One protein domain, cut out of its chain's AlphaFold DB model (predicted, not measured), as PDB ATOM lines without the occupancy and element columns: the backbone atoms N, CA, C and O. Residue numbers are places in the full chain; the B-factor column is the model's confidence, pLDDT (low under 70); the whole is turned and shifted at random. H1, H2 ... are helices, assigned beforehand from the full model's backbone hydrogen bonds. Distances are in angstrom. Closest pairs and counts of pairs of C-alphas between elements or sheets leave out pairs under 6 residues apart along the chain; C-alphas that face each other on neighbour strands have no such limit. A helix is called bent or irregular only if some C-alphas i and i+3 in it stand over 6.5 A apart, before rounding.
ATOM      1  N   ALA A 117     -18.159 -41.296  14.373       67.38
ATOM      2  CA  ALA A 117     -18.463 -40.804  15.715       67.38
ATOM      3  C   ALA A 117     -18.242 -39.285  15.847       67.38
ATOM      4  O   ALA A 117     -19.062 -38.592  16.450       67.38
ATOM      5  N   VAL A 118     -17.175 -38.745  15.250       71.75
ATOM      6  CA  VAL A 118     -16.900 -37.297  15.248       71.75
ATOM      7  C   VAL A 118     -17.935 -36.541  14.411       71.75
ATOM      8  O   VAL A 118     -18.459 -35.520  14.860       71.75
ATOM      9  N   LEU A 119     -18.288 -37.058  13.230       71.25
ATOM     10  CA  LEU A 119     -19.359 -36.514  12.389       71.25
ATOM     11  C   LEU A 119     -20.711 -36.538  13.106       71.25
ATOM     12  O   LEU A 119     -21.456 -35.559  13.045       71.25
ATOM     13  N   PHE A 120     -21.000 -37.611  13.841       74.19
ATOM     14  CA  PHE A 120     -22.209 -37.734  14.647       74.19
ATOM     15  C   PHE A 120     -22.246 -36.678  15.760       74.19
ATOM     16  O   PHE A 120     -23.231 -35.954  15.884       74.19
ATOM     17  N   VAL A 121     -21.160 -36.491  16.518       80.69
ATOM     18  CA  VAL A 121     -21.090 -35.450  17.564       80.69
ATOM     19  C   VAL A 121     -21.241 -34.044  16.973       80.69
ATOM     20  O   VAL A 121     -22.001 -33.233  17.507       80.69
ATOM     21  N   LEU A 122     -20.588 -33.754  15.843       79.81
ATOM     22  CA  LEU A 122     -20.715 -32.466  15.153       79.81
ATOM     23  C   LEU A 122     -22.146 -32.213  14.659       79.81
ATOM     24  O   LEU A 122     -22.641 -31.092  14.776       79.81
ATOM     25  N   PHE A 123     -22.836 -33.249  14.173       82.69
ATOM     26  CA  PHE A 123     -24.242 -33.164  13.784       82.69
ATOM     27  C   PHE A 123     -25.139 -32.799  14.975       82.69
ATOM     28  O   PHE A 123     -25.970 -31.894  14.871       82.69
ATOM     29  N   PHE A 124     -24.934 -33.430  16.135       81.69
ATOM     30  CA  PHE A 124     -25.694 -33.108  17.345       81.69
ATOM     31  C   PHE A 124     -25.425 -31.685  17.840       81.69
ATOM     32  O   PHE A 124     -26.377 -30.962  18.135       81.69
ATOM     33  N   LEU A 125     -24.167 -31.239  17.854       84.19
ATOM     34  CA  LEU A 125     -23.815 -29.867  18.238       84.19
ATOM     35  C   LEU A 125     -24.431 -28.830  17.290       84.19
ATOM     36  O   LEU A 125     -24.997 -27.838  17.748       84.19
ATOM     37  N   PHE A 126     -24.394 -29.082  15.979       84.75
ATOM     38  CA  PHE A 126     -25.010 -28.199  14.992       84.75
ATOM     39  C   PHE A 126     -26.537 -28.162  15.134       84.75
ATOM     40  O   PHE A 126     -27.138 -27.088  15.106       84.75
ATOM     41  N   SER A 127     -27.171 -29.315  15.369       84.44
ATOM     42  CA  SER A 127     -28.615 -29.384  15.619       84.44
ATOM     43  C   SER A 127     -29.016 -28.623  16.892       84.44
ATOM     44  O   SER A 127     -29.985 -27.863  16.876       84.44
ATOM     45  N   GLY A 128     -28.229 -28.736  17.967       88.75
ATOM     46  CA  GLY A 128     -28.444 -28.004  19.214       88.75
ATOM     47  C   GLY A 128     -28.276 -26.495  19.037       88.75
ATOM     48  O   GLY A 128     -29.089 -25.718  19.541       88.75
ATOM     49  N   TYR A 129     -27.281 -26.074  18.251       86.31
ATOM     50  CA  TYR A 129     -27.089 -24.674  17.887       86.31
ATOM     51  C   TYR A 129     -28.281 -24.118  17.096       86.31
ATOM     52  O   TYR A 129     -28.760 -23.030  17.408       86.31
ATOM     53  N   LEU A 130     -28.815 -24.866  16.123       86.69
ATOM     54  CA  LEU A 130     -29.995 -24.446  15.359       86.69
ATOM     55  C   LEU A 130     -31.243 -24.299  16.240       86.69
ATOM     56  O   LEU A 130     -31.992 -23.337  16.072       86.69
ATOM     57  N   VAL A 131     -31.450 -25.199  17.204       87.31
ATOM     58  CA  VAL A 131     -32.563 -25.101  18.165       87.31
ATOM     59  C   VAL A 131     -32.391 -23.888  19.085       87.31
ATOM     60  O   VAL A 131     -33.345 -23.136  19.293       87.31
ATOM     61  N   ALA A 132     -31.180 -23.643  19.592       84.06
ATOM     62  CA  ALA A 132     -30.884 -22.468  20.412       84.06
ATOM     63  C   ALA A 132     -31.058 -21.157  19.625       84.06
ATOM     64  O   ALA A 132     -31.627 -20.189  20.136       84.06
ATOM     65  N   LEU A 133     -30.634 -21.136  18.359       86.12
ATOM     66  CA  LEU A 133     -30.822 -20.008  17.452       86.12
ATOM     67  C   LEU A 133     -32.314 -19.756  17.198       86.12
ATOM     68  O   LEU A 133     -32.759 -18.617  17.308       86.12
ATOM     69  N   ALA A 134     -33.097 -20.805  16.931       81.81
ATOM     70  CA  ALA A 134     -34.543 -20.711  16.733       81.81
ATOM     71  C   ALA A 134     -35.266 -20.195  17.986       81.81
ATOM     72  O   ALA A 134     -36.138 -19.331  17.886       81.81
ATOM     73  N   PHE A 135     -34.869 -20.659  19.175       83.44
ATOM     74  CA  PHE A 135     -35.413 -20.167  20.440       83.44
ATOM     75  C   PHE A 135     -35.071 -18.690  20.669       83.44
ATOM     76  O   PHE A 135     -35.943 -17.899  21.023       83.44
ATOM     77  N   THR A 136     -33.828 -18.293  20.395       81.56
ATOM     78  CA  THR A 136     -33.370 -16.900  20.520       81.56
ATOM     79  C   THR A 136     -34.093 -15.986  19.528       81.56
ATOM     80  O   THR A 136     -34.539 -14.903  19.899       81.56
ATOM     81  N   LEU A 137     -34.291 -16.438  18.287       79.75
ATOM     82  CA  LEU A 137     -35.094 -15.744  17.278       79.75
ATOM     83  C   LEU A 137     -36.549 -15.578  17.726       79.75
ATOM     84  O   LEU A 137     -37.104 -14.493  17.581       79.75
ATOM     85  N   ASN A 138     -37.147 -16.610  18.325       81.00
ATOM     86  CA  ASN A 138     -38.506 -16.534  18.858       81.00
ATOM     87  C   ASN A 138     -38.620 -15.512  20.008       81.00
ATOM     88  O   ASN A 138     -39.546 -14.706  20.024       81.00
ATOM     89  N   GLN A 139     -37.636 -15.477  20.915       80.94
ATOM     90  CA  GLN A 139     -37.563 -14.482  21.996       80.94
ATOM     91  C   GLN A 139     -37.355 -13.051  21.463       80.94
ATOM     92  O   GLN A 139     -37.963 -12.095  21.950       80.94
ATOM     93  N   LEU A 140     -36.539 -12.883  20.420       74.81
ATOM     94  CA  LEU A 140     -36.322 -11.587  19.767       74.81
ATOM     95  C   LEU A 140     -37.573 -11.094  19.024       74.81
ATOM     96  O   LEU A 140     -37.864  -9.898  19.052       74.81
ATOM     97  N   LEU A 141     -38.352 -11.999  18.425       76.38
ATOM     98  CA  LEU A 141     -39.634 -11.670  17.792       76.38
ATOM     99  C   LEU A 141     -40.672 -11.180  18.813       76.38
ATOM    100  O   LEU A 141     -41.453 -10.277  18.506       76.38
ATOM    101  N   THR A 142     -40.647 -11.692  20.047       81.69
ATOM    102  CA  THR A 142     -41.508 -11.187  21.130       81.69
ATOM    103  C   THR A 142     -41.111  -9.802  21.650       81.69
ATOM    104  O   THR A 142     -41.964  -9.097  22.189       81.69
ATOM    105  N   LEU A 143     -39.866  -9.357  21.445       82.38
ATOM    106  CA  LEU A 143     -39.354  -8.087  21.979       82.38
ATOM    107  C   LEU A 143     -39.729  -6.836  21.160       82.38
ATOM    108  O   LEU A 143     -39.306  -5.740  21.519       82.38
ATOM    109  N   ARG A 144     -40.540  -6.957  20.094       79.94
ATOM    110  CA  ARG A 144     -40.945  -5.838  19.206       79.94
ATOM    111  C   ARG A 144     -39.771  -4.925  18.813       79.94
ATOM    112  O   ARG A 144     -39.888  -3.699  18.843       79.94
ATOM    113  N   LEU A 145     -38.639  -5.524  18.454       82.94
ATOM    114  CA  LEU A 145     -37.508  -4.775  17.915       82.94
ATOM    115  C   LEU A 145     -37.907  -4.093  16.604       82.94
ATOM    116  O   LEU A 145     -38.724  -4.616  15.839       82.94
ATOM    117  N   ASP A 146     -37.335  -2.917  16.348       85.81
ATOM    118  CA  ASP A 146     -37.551  -2.247  15.076       85.81
ATOM    119  C   ASP A 146     -36.937  -3.051  13.916       85.81
ATOM    120  O   ASP A 146     -36.010  -3.856  14.069       85.81
ATOM    121  N   LYS A 147     -37.506  -2.856  12.725       75.00
ATOM    122  CA  LYS A 147     -37.147  -3.603  11.515       75.00
ATOM    123  C   LYS A 147     -35.649  -3.505  11.200       75.00
ATOM    124  O   LYS A 147     -35.043  -4.495  10.803       75.00
ATOM    125  N   THR A 148     -35.052  -2.338  11.432       79.69
ATOM    126  CA  THR A 148     -33.643  -2.047  11.144       79.69
ATOM    127  C   THR A 148     -32.699  -2.872  12.020       79.69
ATOM    128  O   THR A 148     -31.711  -3.419  11.532       79.69
ATOM    129  N   THR A 149     -33.017  -3.018  13.309       79.38
ATOM    130  CA  THR A 149     -32.231  -3.838  14.241       79.38
ATOM    131  C   THR A 149     -32.338  -5.321  13.890       79.38
ATOM    132  O   THR A 149     -31.340  -6.043  13.934       79.38
ATOM    133  N   LEU A 150     -33.530  -5.767  13.472       75.12
ATOM    134  CA  LEU A 150     -33.756  -7.141  13.033       75.12
ATOM    135  C   LEU A 150     -32.951  -7.468  11.762       75.12
ATOM    136  O   LEU A 150     -32.287  -8.500  11.705       75.12
ATOM    137  N   GLU A 151     -32.956  -6.572  10.771       72.69
ATOM    138  CA  GLU A 151     -32.208  -6.735   9.516       72.69
ATOM    139  C   GLU A 151     -30.689  -6.795   9.752       72.69
ATOM    140  O   GLU A 151     -30.004  -7.639   9.168       72.69
ATOM    141  N   LEU A 152     -30.157  -5.978  10.669       74.25
ATOM    142  CA  LEU A 152     -28.732  -5.982  11.012       74.25
ATOM    143  C   LEU A 152     -28.294  -7.284  11.712       74.25
ATOM    144  O   LEU A 152     -27.207  -7.807  11.445       74.25
ATOM    145  N   LEU A 153     -29.143  -7.820  12.596       74.06
ATOM    146  CA  LEU A 153     -28.929  -9.102  13.278       74.06
ATOM    147  C   LEU A 153     -28.998 -10.283  12.304       74.06
ATOM    148  O   LEU A 153     -28.145 -11.172  12.353       74.06
ATOM    149  N   PHE A 154     -29.966 -10.275  11.385       75.75
ATOM    150  CA  PHE A 154     -30.086 -11.299  10.347       75.75
ATOM    151  C   PHE A 154     -28.876 -11.305   9.411       75.75
ATOM    152  O   PHE A 154     -28.343 -12.373   9.112       75.75
ATOM    153  N   HIS A 155     -28.393 -10.132   8.995       73.38
ATOM    154  CA  HIS A 155     -27.275 -10.052   8.059       73.38
ATOM    155  C   HIS A 155     -25.958 -10.564   8.666       73.38
ATOM    156  O   HIS A 155     -25.220 -11.303   8.014       73.38
ATOM    157  N   LYS A 156     -25.687 -10.262   9.945       70.31
ATOM    158  CA  LYS A 156     -24.492 -10.771  10.642       70.31
ATOM    159  C   LYS A 156     -24.510 -12.291  10.826       70.31
ATOM    160  O   LYS A 156     -23.479 -12.932  10.636       70.31
ATOM    161  N   ASN A 157     -25.666 -12.870  11.148       74.88
ATOM    162  CA  ASN A 157     -25.776 -14.310  11.386       74.88
ATOM    163  C   ASN A 157     -25.830 -15.131  10.087       74.88
ATOM    164  O   ASN A 157     -25.290 -16.235  10.046       74.88
ATOM    165  N   MET A 158     -26.403 -14.593   9.005       70.06
ATOM    166  CA  MET A 158     -26.432 -15.274   7.703       70.06
ATOM    167  C   MET A 158     -25.037 -15.449   7.093       70.06
ATOM    168  O   MET A 158     -24.761 -16.505   6.528       70.06
ATOM    169  N   ASN A 159     -24.137 -14.478   7.274       67.31
ATOM    170  CA  ASN A 159     -22.746 -14.604   6.827       67.31
ATOM    171  C   ASN A 159     -22.003 -15.721   7.575       67.31
ATOM    172  O   ASN A 159     -21.220 -16.453   6.975       67.31
ATOM    173  N   LEU A 160     -22.291 -15.901   8.869       69.06
ATOM    174  CA  LEU A 160     -21.713 -16.982   9.668       69.06
ATOM    175  C   LEU A 160     -22.243 -18.355   9.222       69.06
ATOM    176  O   LEU A 160     -21.472 -19.298   9.081       69.06
ATOM    177  N   ILE A 161     -23.545 -18.458   8.935       72.25
ATOM    178  CA  ILE A 161     -24.168 -19.698   8.450       72.25
ATOM    179  C   ILE A 161     -23.646 -20.061   7.053       72.25
ATOM    180  O   ILE A 161     -23.272 -21.209   6.831       72.25
ATOM    181  N   GLN A 162     -23.561 -19.100   6.127       67.25
ATOM    182  CA  GLN A 162     -22.995 -19.334   4.793       67.25
ATOM    183  C   GLN A 162     -21.530 -19.766   4.854       67.25
ATOM    184  O   GLN A 162     -21.141 -20.673   4.121       67.25
ATOM    185  N   PHE A 163     -20.736 -19.171   5.745       67.75
ATOM    186  CA  PHE A 163     -19.346 -19.568   5.952       67.75
ATOM    187  C   PHE A 163     -19.240 -21.013   6.462       67.75
ATOM    188  O   PHE A 163     -18.498 -21.811   5.894       67.75
ATOM    189  N   CYS A 164     -20.035 -21.385   7.470       68.12
ATOM    190  CA  CYS A 164     -20.030 -22.738   8.027       68.12
ATOM    191  C   CYS A 164     -20.522 -23.794   7.025       68.12
ATOM    192  O   CYS A 164     -19.905 -24.848   6.899       68.12
ATOM    193  N   VAL A 165     -21.599 -23.512   6.282       68.31
ATOM    194  CA  VAL A 165     -22.154 -24.438   5.279       68.31
ATOM    195  C   VAL A 165     -21.220 -24.568   4.074       68.31
ATOM    196  O   VAL A 165     -20.975 -25.680   3.612       68.31
ATOM    197  N   GLY A 166     -20.639 -23.462   3.600       65.12
ATOM    198  CA  GLY A 166     -19.662 -23.475   2.509       65.12
ATOM    199  C   GLY A 166     -18.406 -24.270   2.866       65.12
ATOM    200  O   GLY A 166     -17.967 -25.109   2.082       65.12
ATOM    201  N   PHE A 167     -17.879 -24.084   4.078       57.75
ATOM    202  CA  PHE A 167     -16.722 -24.834   4.572       57.75
ATOM    203  C   PHE A 167     -17.007 -26.343   4.680       57.75
ATOM    204  O   PHE A 167     -16.156 -27.160   4.331       57.75
ATOM    205  N   PHE A 168     -18.217 -26.726   5.100       55.12
ATOM    206  CA  PHE A 168     -18.613 -28.133   5.220       55.12
ATOM    207  C   PHE A 168     -18.807 -28.812   3.854       55.12
ATOM    208  O   PHE A 168     -18.370 -29.944   3.665       55.12
ATOM    209  N   ILE A 169     -19.410 -28.114   2.883       53.50
ATOM    210  CA  ILE A 169     -19.615 -28.630   1.519       53.50
ATOM    211  C   ILE A 169     -18.278 -28.795   0.787       53.50
ATOM    212  O   ILE A 169     -18.060 -29.821   0.150       53.50
ATOM    213  N   ILE A 170     -17.356 -27.833   0.916       49.69
ATOM    214  CA  ILE A 170     -16.023 -27.921   0.298       49.69
ATOM    215  C   ILE A 170     -15.261 -29.138   0.836       49.69
ATOM    216  O   ILE A 170     -14.688 -29.891   0.054       49.69
ATOM    217  N   LYS A 171     -15.331 -29.384   2.149       46.59
ATOM    218  CA  LYS A 171     -14.640 -30.505   2.797       46.59
ATOM    219  C   LYS A 171     -15.274 -31.875   2.511       46.59
ATOM    220  O   LYS A 171     -14.573 -32.878   2.540       46.59
ATOM    221  N   LEU A 172     -16.578 -31.924   2.222       46.12
ATOM    222  CA  LEU A 172     -17.277 -33.145   1.793       46.12
ATOM    223  C   LEU A 172     -17.017 -33.493   0.319       46.12
ATOM    224  O   LEU A 172     -17.062 -34.667  -0.037       46.12
ATOM    225  N   ILE A 173     -16.757 -32.498  -0.536       48.97
ATOM    226  CA  ILE A 173     -16.490 -32.704  -1.972       48.97
ATOM    227  C   ILE A 173     -14.994 -32.966  -2.235       48.97
ATOM    228  O   ILE A 173     -14.656 -33.692  -3.170       48.97
TER     229      ILE A 173
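AT A GLANCE: This is residues 117 to 173 of the 510 residues of the protein "Methyltransf_FA domain-containing protein" of Megaselia scalaris (UniProt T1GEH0). Two long helices, H2 and H1, stand side by side and run in opposite directions, joined across one end by a tight link, in the shape of a narrow U. The helices leave a gap between them, with no C-alpha of H1 within 8 A of a C-alpha of H2, and the U stays open at the end away from the link, where residues 117 to 132 of H1 and 158 to 173 of H2 stand free. The printed part has 57 residues with two named helices, H1 then H2 along the chain, and no named strand; the class is all helix. The whole is loose, with a radius of gyration of the C-alphas of 14.2 A, and its outline is a rod spanning 41 by 20 by 9 A.

IN THESE COORDINATES: Find C-alpha 147 at (-37.147, -3.603, 11.515); from there H2, the longest helix by residues, runs through residues 147 to 173 to C-alpha 173 at (-16.490, -32.704, -1.972), 38.2 A away. Go back to C-alpha 117 at (-18.463, -40.804, 15.715), where H1, residues 117 to 142, begins; it measures 37.9 A from first to last C-alpha. Neither helix is bent.

HOW THE PARTS SIT: Look at the N-to-C directions: H2 has (0.51, -0.80, -0.33) and H1 has (-0.61, 0.78, 0.16). H1 and H2 are near each other, with 6 pairs of C-alphas within 10 A, and their closest C-alphas are 8.5 A apart. Residues 117 to 132 of H1 and 158 to 173 of H2 stand free. In H1 every O i to N i+4 pair is within hydrogen-bond range; in H2, 22 of 23 are.

THE WHOLE: The C-alphas of Ala 117 and Asp 146, the two farthest apart, are 43.0 A apart, while those of Ala 117 and Ile 173 are 19.6 A apart. The link from H1 to H2, 4 residues, is tight, and the printed part has no cut. In the B-factor column the mean pLDDT of the printed part is 74.2; look for values under 70 at residue 117, residues 159 to 160 and residues 162 to 173.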